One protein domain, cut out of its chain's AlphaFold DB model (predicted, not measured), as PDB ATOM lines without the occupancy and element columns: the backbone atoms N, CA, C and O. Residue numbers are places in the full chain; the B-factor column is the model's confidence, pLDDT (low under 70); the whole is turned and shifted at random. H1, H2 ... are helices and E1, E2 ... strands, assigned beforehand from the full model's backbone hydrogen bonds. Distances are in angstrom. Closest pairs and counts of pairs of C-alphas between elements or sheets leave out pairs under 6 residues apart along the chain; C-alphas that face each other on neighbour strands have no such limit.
ATOM      1  N   VAL A   3     110.887  92.221  97.822       66.44
ATOM      2  CA  VAL A   3     110.164  91.746  99.007       66.44
ATOM      3  C   VAL A   3     111.161  91.697 100.152       66.44
ATOM      4  O   VAL A   3     112.249  91.147 100.004       66.44
ATOM      5  N   LEU A   4     110.816  92.331 101.266       66.94
ATOM      6  CA  LEU A   4     111.657  92.342 102.450       66.94
ATOM      7  C   LEU A   4     111.130  91.331 103.460       66.94
ATOM      8  O   LEU A   4     109.930  91.269 103.710       66.94
ATOM      9  N   ALA A   5     112.048  90.566 104.032       59.44
ATOM     10  CA  ALA A   5     111.818  89.682 105.144       59.44
ATOM     11  C   ALA A   5     111.373  90.525 106.325       59.44
ATOM     12  O   ALA A   5     112.108  91.396 106.805       59.44
ATOM     13  N   GLU A   6     110.154  90.262 106.759       58.94
ATOM     14  CA  GLU A   6     109.582  90.850 107.942       58.94
ATOM     15  C   GLU A   6     109.213  89.734 108.909       58.94
ATOM     16  O   GLU A   6     109.084  88.559 108.581       58.94
ATOM     17  N   SER A   7     109.101  90.134 110.156       50.28
ATOM     18  CA  SER A   7     108.590  89.325 111.236       50.28
ATOM     19  C   SER A   7     107.168  88.817 110.955       50.28
ATOM     20  O   SER A   7     106.242  89.622 110.930       50.28
ATOM     21  N   GLY A   8     106.968  87.503 110.821       51.69
ATOM     22  CA  GLY A   8     105.636  86.915 110.651       51.69
ATOM     23  C   GLY A   8     105.637  85.386 110.679       51.69
ATOM     24  O   GLY A   8     106.681  84.759 110.500       51.69
ATOM     25  N   SER A   9     104.467  84.785 110.913       55.12
ATOM     26  CA  SER A   9     104.265  83.340 110.760       55.12
ATOM     27  C   SER A   9     104.042  83.027 109.286       55.12
ATOM     28  O   SER A   9     102.959  83.271 108.752       55.12
ATOM     29  N   TYR A  10     105.072  82.504 108.632       59.09
ATOM     30  CA  TYR A  10     104.972  82.014 107.263       59.09
ATOM     31  C   TYR A  10     104.841  80.498 107.315       59.09
ATOM     32  O   TYR A  10     105.767  79.806 107.734       59.09
ATOM     33  N   SER A  11     103.688  79.981 106.899       59.81
ATOM     34  CA  SER A  11     103.535  78.547 106.671       59.81
ATOM     35  C   SER A  11     104.391  78.123 105.472       59.81
ATOM     36  O   SER A  11     104.797  78.957 104.660       59.81
ATOM     37  N   ALA A  12     104.643  76.815 105.330       60.66
ATOM     38  CA  ALA A  12     105.507  76.241 104.285       60.66
ATOM     39  C   ALA A  12     105.218  76.746 102.853       60.66
ATOM     40  O   ALA A  12     106.108  76.734 102.002       60.66
ATOM     41  N   SER A  13     103.990  77.211 102.598       74.56
ATOM     42  CA  SER A  13     103.652  78.028 101.438       74.56
ATOM     43  C   SER A  13     102.582  79.055 101.810       74.56
ATOM     44  O   SER A  13     101.498  78.676 102.254       74.56
ATOM     45  N   THR A  14     102.846  80.343 101.578       78.94
ATOM     46  CA  THR A  14     101.882  81.432 101.815       78.94
ATOM     47  C   THR A  14     101.688  82.256 100.547       78.94
ATOM     48  O   THR A  14     102.664  82.676  99.932       78.94
ATOM     49  N   THR A  15     100.435  82.519 100.167       82.69
ATOM     50  CA  THR A  15     100.103  83.340  98.993       82.69
ATOM     51  C   THR A  15      99.453  84.650  99.421       82.69
ATOM     52  O   THR A  15      98.480  84.649 100.173       82.69
ATOM     53  N   TYR A  16      99.967  85.762  98.903       80.94
ATOM     54  CA  TYR A  16      99.479  87.116  99.134       80.94
ATOM     55  C   TYR A  16      98.993  87.733  97.828       80.94
ATOM     56  O   TYR A  16      99.714  87.734  96.831       80.94
ATOM     57  N   THR A  17      97.806  88.330  97.834       85.56
ATOM     58  CA  THR A  17      97.379  89.201  96.735       85.56
ATOM     59  C   THR A  17      98.054  90.556  96.894       85.56
ATOM     60  O   THR A  17      97.786  91.271  97.856       85.56
ATOM     61  N   ILE A  18      98.945  90.903  95.965       83.50
ATOM     62  CA  ILE A  18      99.708  92.160  96.012       83.50
ATOM     63  C   ILE A  18      99.072  93.268  95.164       83.50
ATOM     64  O   ILE A  18      99.342  94.445  95.391       83.50
ATOM     65  N   LEU A  19      98.219  92.904  94.203       83.06
ATOM     66  CA  LEU A  19      97.429  93.827  93.392       83.06
ATOM     67  C   LEU A  19      96.123  93.140  92.979       83.06
ATOM     68  O   LEU A  19      96.168  91.981  92.573       83.06
ATOM     69  N   SER A  20      94.997  93.856  93.030       86.31
ATOM     70  CA  SER A  20      93.734  93.443  92.408       86.31
ATOM     71  C   SER A  20      93.146  94.576  91.569       86.31
ATOM     72  O   SER A  20      93.344  95.759  91.862       86.31
ATOM     73  N   GLY A  21      92.434  94.228  90.501       85.75
ATOM     74  CA  GLY A  21      91.810  95.184  89.594       85.75
ATOM     75  C   GLY A  21      90.764  94.543  88.685       85.75
ATOM     76  O   GLY A  21      90.494  93.350  88.756       85.75
ATOM     77  N   SER A  22      90.166  95.345  87.802       82.31
ATOM     78  CA  SER A  22      89.227  94.853  86.780       82.31
ATOM     79  C   SER A  22      89.920  94.083  85.653       82.31
ATOM     80  O   SER A  22      89.302  93.238  85.012       82.31
ATOM     81  N   SER A  23      91.202  94.371  85.416       84.94
ATOM     82  CA  SER A  23      92.082  93.634  84.511       84.94
ATOM     83  C   SER A  23      93.542  93.921  84.852       84.94
ATOM     84  O   SER A  23      93.871  95.067  85.171       84.94
ATOM     85  N   VAL A  24      94.421  92.931  84.711       83.75
ATOM     86  CA  VAL A  24      95.878  93.122  84.794       83.75
ATOM     87  C   VAL A  24      96.461  93.247  83.386       83.75
ATOM     88  O   VAL A  24      96.207  92.411  82.523       83.75
ATOM     89  N   SER A  25      97.253  94.294  83.145       81.56
ATOM     90  CA  SER A  25      97.985  94.495  81.890       81.56
ATOM     91  C   SER A  25      99.461  94.765  82.185       81.56
ATOM     92  O   SER A  25      99.784  95.694  82.925       81.56
ATOM     93  N   GLY A  26     100.346  93.941  81.615       80.88
ATOM     94  CA  GLY A  26     101.788  93.949  81.883       80.88
ATOM     95  C   GLY A  26     102.226  92.916  82.929       80.88
ATOM     96  O   GLY A  26     101.407  92.219  83.524       80.88
ATOM     97  N   SER A  27     103.539  92.809  83.140       79.88
ATOM     98  CA  SER A  27     104.157  91.933  84.140       79.88
ATOM     99  C   SER A  27     105.253  92.677  84.903       79.88
ATOM    100  O   SER A  27     105.865  93.611  84.384       79.88
ATOM    101  N   PHE A  28     105.516  92.255  86.138       77.31
ATOM    102  CA  PHE A  28     106.717  92.675  86.857       77.31
ATOM    103  C   PHE A  28     107.931  91.907  86.322       77.31
ATOM    104  O   PHE A  28     107.790  90.921  85.597       77.31
ATOM    105  N   ASP A  29     109.126  92.366  86.691       74.19
ATOM    106  CA  ASP A  29     110.357  91.603  86.488       74.19
ATOM    107  C   ASP A  29     110.222  90.213  87.150       74.19
ATOM    108  O   ASP A  29     109.849  90.159  88.331       74.19
ATOM    109  N   PRO A  30     110.487  89.106  86.425       66.62
ATOM    110  CA  PRO A  30     110.424  87.756  86.982       66.62
ATOM    111  C   PRO A  30     111.431  87.525  88.120       66.62
ATOM    112  O   PRO A  30     111.192  86.666  88.967       66.62
ATOM    113  N   LEU A  31     112.528  88.293  88.188       63.34
ATOM    114  CA  LEU A  31     113.431  88.299  89.336       63.34
ATOM    115  C   LEU A  31     112.843  89.150  90.469       63.34
ATOM    116  O   LEU A  31     113.058  90.362  90.586       63.34
ATOM    117  N   VAL A  32     112.109  88.484  91.357       69.38
ATOM    118  CA  VAL A  32     111.711  89.054  92.645       69.38
ATOM    119  C   VAL A  32     112.907  88.987  93.589       69.38
ATOM    120  O   VAL A  32     113.256  87.925  94.092       69.38
ATOM    121  N   SER A  33     113.552  90.123  93.858       70.50
ATOM    122  CA  SER A  33     114.638  90.155  94.840       70.50
ATOM    123  C   SER A  33     114.054  90.029  96.251       70.50
ATOM    124  O   SER A  33     113.277  90.902  96.662       70.50
ATOM    125  N   THR A  34     114.443  88.993  96.992       73.44
ATOM    126  CA  THR A  34     114.097  88.814  98.408       73.44
ATOM    127  C   THR A  34     115.352  88.747  99.275       73.44
ATOM    128  O   THR A  34     116.454  88.520  98.783       73.44
ATOM    129  N   ASN A  35     115.199  88.981 100.575       75.38
ATOM    130  CA  ASN A  35     116.235  88.732 101.584       75.38
ATOM    131  C   ASN A  35     115.808  87.652 102.593       75.38
ATOM    132  O   ASN A  35     116.377  87.590 103.683       75.38
ATOM    133  N   PHE A  36     114.802  86.840 102.258       80.38
ATOM    134  CA  PHE A  36     114.460  85.657 103.041       80.38
ATOM    135  C   PHE A  36     115.566  84.618 102.886       80.38
ATOM    136  O   PHE A  36     116.074  84.407 101.789       80.38
ATOM    137  N   ALA A  37     115.942  83.970 103.985       83.56
ATOM    138  CA  ALA A  37     116.949  82.915 103.936       83.56
ATOM    139  C   ALA A  37     116.350  81.574 103.493       83.56
ATOM    140  O   ALA A  37     117.005  80.777 102.830       83.56
ATOM    141  N   PHE A  38     115.091  81.350 103.865       86.62
ATOM    142  CA  PHE A  38     114.428  80.053 103.770       86.62
ATOM    143  C   PHE A  38     113.224  80.046 102.827       86.62
ATOM    144  O   PHE A  38     112.600  79.004 102.661       86.62
ATOM    145  N   LEU A  39     112.864  81.187 102.232       85.75
ATOM    146  CA  LEU A  39     111.681  81.318 101.381       85.75
ATOM    147  C   LEU A  39     112.055  81.835  99.994       85.75
ATOM    148  O   LEU A  39     112.663  82.901  99.865       85.75
ATOM    149  N   ASP A  40     111.596  81.123  98.973       85.50
ATOM    150  CA  ASP A  40     111.617  81.575  97.589       85.50
ATOM    151  C   ASP A  40     110.321  82.322  97.274       85.50
ATOM    152  O   ASP A  40     109.238  81.935  97.717       85.50
ATOM    153  N   ALA A  41     110.428  83.408  96.508       85.25
ATOM    154  CA  ALA A  41     109.284  84.195  96.067       85.25
ATOM    155  C   ALA A  41     108.986  83.959  94.590       85.25
ATOM    156  O   ALA A  41     109.850  84.158  93.736       85.25
ATOM    157  N   ALA A  42     107.733  83.634  94.290       85.06
ATOM    158  CA  ALA A  42     107.223  83.526  92.933       85.06
ATOM    159  C   ALA A  42     106.016  84.446  92.734       85.06
ATOM    160  O   ALA A  42     105.164  84.580  93.615       85.06
ATOM    161  N   LEU A  43     105.929  85.065  91.558       84.88
ATOM    162  CA  LEU A  43     104.748  85.810  91.135       84.88
ATOM    163  C   LEU A  43     103.876  84.943  90.236       84.88
ATOM    164  O   LEU A  43     104.373  84.281  89.325       84.88
ATOM    165  N   SER A  44     102.570  84.995  90.457       86.69
ATOM    166  CA  SER A  44     101.578  84.455  89.533       86.69
ATOM    167  C   SER A  44     100.514  85.499  89.218       86.69
ATOM    168  O   SER A  44     100.304  86.456  89.965       86.69
ATOM    169  N   TYR A  45      99.881  85.341  88.060       87.62
ATOM    170  CA  TYR A  45      98.965  86.319  87.490       87.62
ATOM    171  C   TYR A  45      97.643  85.641  87.158       87.62
ATOM    172  O   TYR A  45      97.621  84.595  86.509       87.62
ATOM    173  N   SER A  46      96.544  86.249  87.594       86.62
ATOM    174  CA  SER A  46      95.199  85.935  87.120       86.62
ATOM    175  C   SER A  46      94.735  87.025  86.143       86.62
ATOM    176  O   SER A  46      95.479  87.951  85.819       86.62
ATOM    177  N   ALA A  47      93.494  86.934  85.659       87.50
ATOM    178  CA  ALA A  47      92.910  87.996  84.837       87.50
ATOM    179  C   ALA A  47      92.797  89.337  85.594       87.50
ATOM    180  O   ALA A  47      92.836  90.399  84.974       87.50
ATOM    181  N   THR A  48      92.662  89.283  86.920       88.75
ATOM    182  CA  THR A  48      92.330  90.423  87.788       88.75
ATOM    183  C   THR A  48      93.369  90.695  88.865       88.75
ATOM    184  O   THR A  48      93.418  91.810  89.377       88.75
ATOM    185  N   ASP A  49      94.222  89.723  89.185       87.56
ATOM    186  CA  ASP A  49      95.081  89.768  90.362       87.56
ATOM    187  C   ASP A  49      96.535  89.438  90.043       87.56
ATOM    188  O   ASP A  49      96.850  88.629  89.167       87.56
ATOM    189  N   VAL A  50      97.422  90.030  90.835       86.94
ATOM    190  CA  VAL A  50      98.821  89.626  90.938       86.94
ATOM    191  C   VAL A  50      99.029  89.020  92.319       86.94
ATOM    192  O   VAL A  50      98.735  89.648  93.341       86.94
ATOM    193  N   LEU A  51      99.537  87.795  92.346       87.00
ATOM    194  CA  LEU A  51      99.734  86.991  93.543       87.00
ATOM    195  C   LEU A  51     101.234  86.788  93.778       87.00
ATOM    196  O   LEU A  51     101.971  86.463  92.850       87.00
ATOM    197  N   LEU A  52     101.674  86.947  95.021       84.75
ATOM    198  CA  LEU A  52     103.006  86.597  95.502       84.75
ATOM    199  C   LEU A  52     102.900  85.329  96.343       84.75
ATOM    200  O   LEU A  52     102.257  85.341  97.389       84.75
ATOM    201  N   THR A  53     103.562  84.261  95.923       86.00
ATOM    202  CA  THR A  53     103.679  83.030  96.702       86.00
ATOM    203  C   THR A  53     105.082  82.940  97.283       86.00
ATOM    204  O   THR A  53     106.065  83.024  96.550       86.00
ATOM    205  N   LEU A  54     105.164  82.797  98.605       84.62
ATOM    206  CA  LEU A  54     106.389  82.482  99.329       84.62
ATOM    207  C   LEU A  54     106.375  80.995  99.670       84.62
ATOM    208  O   LEU A  54     105.433  80.539 100.320       84.62
ATOM    209  N   THR A  55     107.396  80.251  99.259       86.06
ATOM    210  CA  THR A  55     107.496  78.803  99.491       86.06
ATOM    211  C   THR A  55     108.825  78.466 100.148       86.06
ATOM    212  O   THR A  55     109.849  79.052  99.805       86.06
ATOM    213  N   ARG A  56     108.818  77.527 101.101       85.69
ATOM    214  CA  ARG A  56     110.041  77.023 101.739       85.69
ATOM    215  C   ARG A  56     110.997  76.461 100.683       85.69
ATOM    216  O   ARG A  56     110.610  75.581  99.923       85.69
ATOM    217  N   ASN A  57     112.223  76.973 100.665       86.31
ATOM    218  CA  ASN A  57     113.308  76.447  99.841       86.31
ATOM    219  C   ASN A  57     114.001  75.253 100.525       86.31
ATOM    220  O   ASN A  57     113.672  74.908 101.660       86.31
ATOM    221  N   ASP A  58     114.990  74.659  99.862       85.75
ATOM    222  CA  ASP A  58     115.685  73.459 100.357       85.75
ATOM    223  C   ASP A  58     116.844  73.752 101.332       85.75
ATOM    224  O   ASP A  58     117.507  72.826 101.794       85.75
ATOM    225  N   ILE A  59     117.100  75.021 101.677       86.94
ATOM    226  CA  ILE A  59     118.184  75.402 102.598       86.94
ATOM    227  C   ILE A  59     117.772  75.032 104.019       86.94
ATOM    228  O   ILE A  59     116.839  75.627 104.552       86.94
ATOM    229  N   SER A  60     118.455  74.102 104.675       88.88
ATOM    230  CA  SER A  60     118.188  73.760 106.078       88.88
ATOM    231  C   SER A  60     118.597  74.888 107.035       88.88
ATOM    232  O   SER A  60     119.516  75.659 106.756       88.88
ATOM    233  N   PHE A  61     117.967  74.987 108.212       88.31
ATOM    234  CA  PHE A  61     118.378  75.976 109.220       88.31
ATOM    235  C   PHE A  61     119.863  75.845 109.595       88.31
ATOM    236  O   PHE A  61     120.558  76.846 109.775       88.31
ATOM    237  N   ALA A  62     120.360  74.609 109.677       87.88
ATOM    238  CA  ALA A  62     121.731  74.290 110.058       87.88
ATOM    239  C   ALA A  62     122.785  74.850 109.088       87.88
ATOM    240  O   ALA A  62     123.873  75.212 109.536       87.88
ATOM    241  N   GLU A  63     122.459  74.977 107.797       88.50
ATOM    242  CA  GLU A  63     123.354  75.536 106.772       88.50
ATOM    243  C   GLU A  63     123.669  77.018 106.977       88.50
ATOM    244  O   GLU A  63     124.682  77.511 106.484       88.50
ATOM    245  N   LEU A  64     122.825  77.743 107.715       87.62
ATOM    246  CA  LEU A  64     123.082  79.146 108.028       87.62
ATOM    247  C   LEU A  64     123.881  79.343 109.317       87.62
ATOM    248  O   LEU A  64     124.368  80.456 109.537       87.62
ATOM    249  N   GLY A  65     124.022  78.306 110.148       82.81
ATOM    250  CA  GLY A  65     124.828  78.356 111.364       82.81
ATOM    251  C   GLY A  65     126.317  78.485 111.045       82.81
ATOM    252  O   GLY A  65     126.841  77.784 110.184       82.81
ATOM    253  N   LEU A  66     127.000  79.392 111.739       80.88
ATOM    254  CA  LEU A  66     128.439  79.635 111.601       80.88
ATOM    255  C   LEU A  66     129.254  78.942 112.697       80.88
ATOM    256  O   LEU A  66     130.436  78.668 112.500       80.88
ATOM    257  N   THR A  67     128.632  78.658 113.844       74.12
ATOM    258  CA  THR A  67     129.257  77.961 114.976       74.12
ATOM    259  C   THR A  67     128.627  76.581 115.176       74.12
ATOM    260  O   THR A  67     127.443  76.404 114.887       74.12
ATOM    261  N   PRO A  68     129.342  75.597 115.756       71.12
ATOM    262  CA  PRO A  68     128.749  74.301 116.091       71.12
ATOM    263  C   PRO A  68     127.514  74.409 117.000       71.12
ATOM    264  O   PRO A  68     126.583  73.617 116.867       71.12
ATOM    265  N   ASN A  69     127.479  75.408 117.892       68.94
ATOM    266  CA  ASN A  69     126.324  75.668 118.755       68.94
ATOM    267  C   ASN A  69     125.134  76.225 117.964       68.94
ATOM    268  O   ASN A  69     124.006  75.794 118.200       68.94
ATOM    269  N   GLU A  70     125.370  77.152 117.027       77.25
ATOM    270  CA  GLU A  70     124.335  77.666 116.123       77.25
ATOM    271  C   GLU A  70     123.772  76.544 115.257       77.25
ATOM    272  O   GLU A  70     122.558  76.396 115.187       77.25
ATOM    273  N   THR A  71     124.629  75.710 114.665       83.31
ATOM    274  CA  THR A  71     124.214  74.558 113.856       83.31
ATOM    275  C   THR A  71     123.395  73.565 114.684       83.31
ATOM    276  O   THR A  71     122.324  73.151 114.250       83.31
ATOM    277  N   ALA A  72     123.832  73.220 115.901       79.00
ATOM    278  CA  ALA A  72     123.091  72.310 116.778       79.00
ATOM    279  C   ALA A  72     121.730  72.890 117.208       79.00
ATOM    280  O   ALA A  72     120.719  72.185 117.200       79.00
ATOM    281  N   ALA A  73     121.686  74.180 117.551       81.44
ATOM    282  CA  ALA A  73     120.451  74.875 117.900       81.44
ATOM    283  C   ALA A  73     119.496  74.982 116.700       81.44
ATOM    284  O   ALA A  73     118.296  74.754 116.843       81.44
ATOM    285  N   ALA A  74     120.032  75.266 115.512       86.25
ATOM    286  CA  ALA A  74     119.311  75.310 114.249       86.25
ATOM    287  C   ALA A  74     118.709  73.948 113.885       86.25
ATOM    288  O   ALA A  74     117.525  73.874 113.562       86.25
ATOM    289  N   SER A  75     119.471  72.857 114.018       86.81
ATOM    290  CA  SER A  75     118.950  71.493 113.850       86.81
ATOM    291  C   SER A  75     117.846  71.173 114.861       86.81
ATOM    292  O   SER A  75     116.840  70.562 114.504       86.81
ATOM    293  N   GLY A  76     117.997  71.616 116.115       84.50
ATOM    294  CA  GLY A  76     116.963  71.482 117.141       84.50
ATOM    295  C   GLY A  76     115.669  72.211 116.769       84.50
ATOM    296  O   GLY A  76     114.591  71.625 116.852       84.50
ATOM    297  N   LEU A  77     115.768  73.456 116.296       85.38
ATOM    298  CA  LEU A  77     114.621  74.231 115.808       85.38
ATOM    299  C   LEU A  77     113.957  73.598 114.579       85.38
ATOM    300  O   LEU A  77     112.733  73.535 114.514       85.38
ATOM    301  N   GLU A  78     114.744  73.104 113.624       85.81
ATOM    302  CA  GLU A  78     114.236  72.447 112.413       85.81
ATOM    303  C   GLU A  78     113.491  71.143 112.750       85.81
ATOM    304  O   GLU A  78     112.494  70.810 112.106       85.81
ATOM    305  N   SER A  79     113.931  70.434 113.800       85.50
ATOM    306  CA  SER A  79     113.295  69.197 114.275       85.50
ATOM    307  C   SER A  79     111.921  69.401 114.925       85.50
ATOM    308  O   SER A  79     111.199  68.427 115.153       85.50
ATOM    309  N   LEU A  80     111.540  70.649 115.223       83.69
ATOM    310  CA  LEU A  80     110.218  70.952 115.758       83.69
ATOM    311  C   LEU A  80     109.117  70.594 114.743       83.69
ATOM    312  O   LEU A  80     109.331  70.678 113.527       83.69
ATOM    313  N   PRO A  81     107.908  70.236 115.220       82.50
ATOM    314  CA  PRO A  81     106.763  70.020 114.344       82.50
ATOM    315  C   PRO A  81     106.504  71.237 113.450       82.50
ATOM    316  O   PRO A  81     106.650  72.374 113.892       82.50
ATOM    317  N   ASN A  82     106.030  71.010 112.224       73.69
ATOM    318  CA  ASN A  82     105.739  72.081 111.257       73.69
ATOM    319  C   ASN A  82     104.624  73.051 111.695       73.69
ATOM    320  O   ASN A  82     104.405  74.044 111.025       73.69
ATOM    321  N   ALA A  83     103.907  72.755 112.783       73.38
ATOM    322  CA  ALA A  83     102.932  73.656 113.404       73.38
ATOM    323  C   ALA A  83     103.529  74.470 114.573       73.38
ATOM    324  O   ALA A  83     102.795  75.065 115.359       73.38
ATOM    325  N   SER A  84     104.850  74.421 114.772       75.19
ATOM    326  CA  SER A  84     105.515  75.153 115.843       75.19
ATOM    327  C   SER A  84     105.677  76.620 115.468       75.19
ATOM    328  O   SER A  84     106.430  76.951 114.555       75.19
ATOM    329  N   GLU A  85     105.078  77.506 116.265       73.50
ATOM    330  CA  GLU A  85     105.228  78.958 116.114       73.50
ATOM    331  C   GLU A  85     106.701  79.403 116.109       73.50
ATOM    332  O   GLU A  85     107.065  80.335 115.399       73.50
ATOM    333  N   LEU A  86     107.573  78.714 116.857       72.56
ATOM    334  CA  LEU A  86     109.012  79.000 116.888       72.56
ATOM    335  C   LEU A  86     109.713  78.637 115.576       72.56
ATOM    336  O   LEU A  86     110.621  79.349 115.156       72.56
ATOM    337  N   LYS A  87     109.301  77.542 114.929       80.25
ATOM    338  CA  LYS A  87     109.851  77.125 113.633       80.25
ATOM    339  C   LYS A  87     109.384  78.063 112.518       80.25
ATOM    340  O   LYS A  87     110.197  78.504 111.704       80.25
ATOM    341  N   ASP A  88     108.107  78.434 112.529       78.25
ATOM    342  CA  ASP A  88     107.529  79.364 111.551       78.25
ATOM    343  C   ASP A  88     108.155  80.760 111.668       78.25
ATOM    344  O   ASP A  88     108.523  81.371 110.663       78.25
ATOM    345  N   ALA A  89     108.369  81.227 112.902       75.88
ATOM    346  CA  ALA A  89     109.031  82.494 113.185       75.88
ATOM    347  C   ALA A  89     110.451  82.557 112.594       75.88
ATOM    348  O   ALA A  89     110.842  83.581 112.042       75.88
ATOM    349  N   VAL A  90     111.223  81.467 112.663       82.31
ATOM    350  CA  VAL A  90     112.578  81.410 112.084       82.31
ATOM    351  C   VAL A  90     112.542  81.332 110.557       82.31
ATOM    352  O   VAL A  90     113.380  81.945 109.895       82.31
ATOM    353  N   THR A  91     111.554  80.638 109.990       83.56
ATOM    354  CA  THR A  91     111.397  80.466 108.536       83.56
ATOM    355  C   THR A  91     111.227  81.806 107.807       83.56
ATOM    356  O   THR A  91     111.733  81.980 106.700       83.56
ATOM    357  N   GLY A  92     110.582  82.789 108.443       79.81
ATOM    358  CA  GLY A  92     110.401  84.140 107.899       79.81
ATOM    359  C   GLY A  92     111.624  85.062 107.965       79.81
ATOM    360  O   GLY A  92     111.533  86.221 107.561       79.81
ATOM    361  N   LEU A  93     112.761  84.614 108.504       82.12
ATOM    362  CA  LEU A  93     113.911  85.486 108.743       82.12
ATOM    363  C   LEU A  93     114.868  85.574 107.550       82.12
ATOM    364  O   LEU A  93     114.957  84.695 106.690       82.12
ATOM    365  N   SER A  94     115.644  86.658 107.537       83.19
ATOM    366  CA  SER A  94     116.880  86.735 106.759       83.19
ATOM    367  C   SER A  94     117.968  85.856 107.375       83.19
ATOM    368  O   SER A  94     117.852  85.430 108.524       83.19
ATOM    369  N   ALA A  95     119.063  85.619 106.646       81.38
ATOM    370  CA  ALA A  95     120.148  84.775 107.148       81.38
ATOM    371  C   ALA A  95     120.748  85.306 108.463       81.38
ATOM    372  O   ALA A  95     120.969  84.546 109.403       81.38
ATOM    373  N   ASP A  96     120.934  86.623 108.569       76.38
ATOM    374  CA  ASP A  96     121.438  87.252 109.796       76.38
ATOM    375  C   ASP A  96     120.412  87.206 110.940       76.38
ATOM    376  O   ASP A  96     120.773  87.004 112.104       76.38
ATOM    377  N   GLY A  97     119.120  87.332 110.613       74.19
ATOM    378  CA  GLY A  97     118.034  87.150 111.573       74.19
ATOM    379  C   GLY A  97     117.981  85.719 112.113       74.19
ATOM    380  O   GLY A  97     117.873  85.525 113.322       74.19
ATOM    381  N   ALA A  98     118.128  84.721 111.240       82.00
ATOM    382  CA  ALA A  98     118.136  83.306 111.597       82.00
ATOM    383  C   ALA A  98     119.319  82.949 112.507       82.00
ATOM    384  O   ALA A  98     119.120  82.346 113.557       82.00
ATOM    385  N   ARG A  99     120.536  83.416 112.193       80.12
ATOM    386  CA  ARG A  99     121.716  83.243 113.068       80.12
ATOM    387  C   ARG A  99     121.506  83.869 114.441       80.12
ATOM    388  O   ARG A  99     121.798  83.264 115.472       80.12
ATOM    389  N   THR A 100     120.930  85.067 114.468       73.81
ATOM    390  CA  THR A 100     120.542  85.732 115.715       73.81
ATOM    391  C   THR A 100     119.541  84.879 116.507       73.81
ATOM    392  O   THR A 100     119.697  84.729 117.719       73.81
ATOM    393  N   ALA A 101     118.567  84.255 115.839       75.50
ATOM    394  CA  ALA A 101     117.604  83.344 116.453       75.50
ATOM    395  C   ALA A 101     118.235  82.032 116.954       75.50
ATOM    396  O   ALA A 101     117.889  81.579 118.041       75.50
ATOM    397  N   PHE A 102     119.199  81.440 116.243       81.56
ATOM    398  CA  PHE A 102     119.905  80.228 116.692       81.56
ATOM    399  C   PHE A 102     120.700  80.484 117.963       81.56
ATOM    400  O   PHE A 102     120.592  79.737 118.938       81.56
ATOM    401  N   ASN A 103     121.404  81.615 118.006       71.88
ATOM    402  CA  ASN A 103     122.056  82.078 119.219       71.88
ATOM    403  C   ASN A 103     121.028  82.217 120.346       71.88
ATOM    404  O   ASN A 103     121.244  81.659 121.425       71.88
ATOM    405  N   GLN A 104     119.896  82.881 120.060       68.56
ATOM    406  CA  GLN A 104     118.586  82.893 120.757       68.56
ATOM    407  C   GLN A 104     118.241  81.684 121.635       68.56
ATOM    408  O   GLN A 104     117.850  81.807 122.803       68.56
ATOM    409  N   VAL A 105     118.384  80.502 121.059       71.00
ATOM    410  CA  VAL A 105     117.919  79.243 121.654       71.00
ATOM    411  C   VAL A 105     119.054  78.284 122.007       71.00
ATOM    412  O   VAL A 105     118.809  77.261 122.641       71.00
ATOM    413  N   SER A 106     120.297  78.620 121.657       68.62
ATOM    414  CA  SER A 106     121.470  77.828 122.025       68.62
ATOM    415  C   SER A 106     121.658  77.747 123.553       68.62
ATOM    416  O   SER A 106     121.421  78.705 124.294       68.62
TER     417      SER A 106
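AT A GLANCE: This is residues 3 to 106 of the 288 residues of the protein "Autotransporter domain-containing protein" of Pannonibacter phragmitetus (UniProt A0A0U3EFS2). The domain is a rod of two parts set end to end: a three-stranded sheet at one end and a small cluster of four short helices, H1 to H4, at the other. A long link, residues 21 to 38, loops out at the far end of the sheet and runs back to the helix end, where E2 begins. The 104 printed residues hold three named strands followed by four named helices, E1 E2 E3 H1 H2 H3 H4, and the class is mixed, helices and strands. The sheet has the order E1, E3, E2, all antiparallel. The whole is only just loose, close to compact, with a radius of gyration of the C-alphas of 15.8 A and spans of 52 by 25 by 20 A.

IN THESE COORDINATES: E1, residues 13 to 20, begins at C-alpha 13 (103.652, 78.028, 101.438) and is 20.4 A long. E2, residues 39 to 45, is 19.5 A long, and E3, residues 49 to 56, is 22.7 A long, ending at C-alpha 56 (110.041, 77.023, 101.739). H1 is residues 61 to 64, 5.8 A long. H2, residues 68 to 78, is 15.1 A long. H3, residues 85 to 91, is 9.9 A long. H4, residues 95 to 105, is 15.7 A long and ends at C-alpha 105 (117.919, 79.243, 121.654).

HOW THE PARTS SIT: E3 is the inner strand of the sheet. E1 and E3 are antiparallel at 161 degrees, with N 16 and O 52 within hydrogen-bond range at 2.8 A. E2 and E3 form a hairpin, antiparallel at 158 degrees, with N 42 and O 53 within hydrogen-bond range at 2.9 A. None of the four helices is on the sheet; the closest C-alphas of E2 and H3, those of Leu 39 and Thr 91, are 7.2 A apart. H1 touches H2, with the C-alphas of Ala 62 and Thr 71 closest at 4.5 A. H1 also touches H4, closest at Leu 64 and Ala 95, whose C-alphas are 6.4 A apart. H2 and H4 touch, about perpendicular at 89 degrees, with the C-alphas of Glu 70 and Phe 102 closest at 5.1 A. H3 and H4 form a helical hairpin, with a shallow tilt of 32 degrees, opposite ways; their closest C-alphas, those of Val 90 and Ala 98, are 5.9 A apart. H2 and H3 only just touch, only at the corner, with 3 pairs of C-alphas within 8 A, closest at Leu 77 and Lys 87, 6.0 A. H1 and H3 are only just apart, at 8.3 A. In H2, H3 and H4 every O i to N i+4 pair is within hydrogen-bond range; H1 is too short for such a pair.

THE WHOLE: The two C-alphas farthest apart, those of Ser 22 and Pro 68, are 53.3 A apart. The printed part has no cut. The link from E1 to E2 is long, with 18 residues. The mean pLDDT of the printed part is 78.8, and 16 residues are under 70, among them residues 3 to 12 and residues 30 to 32.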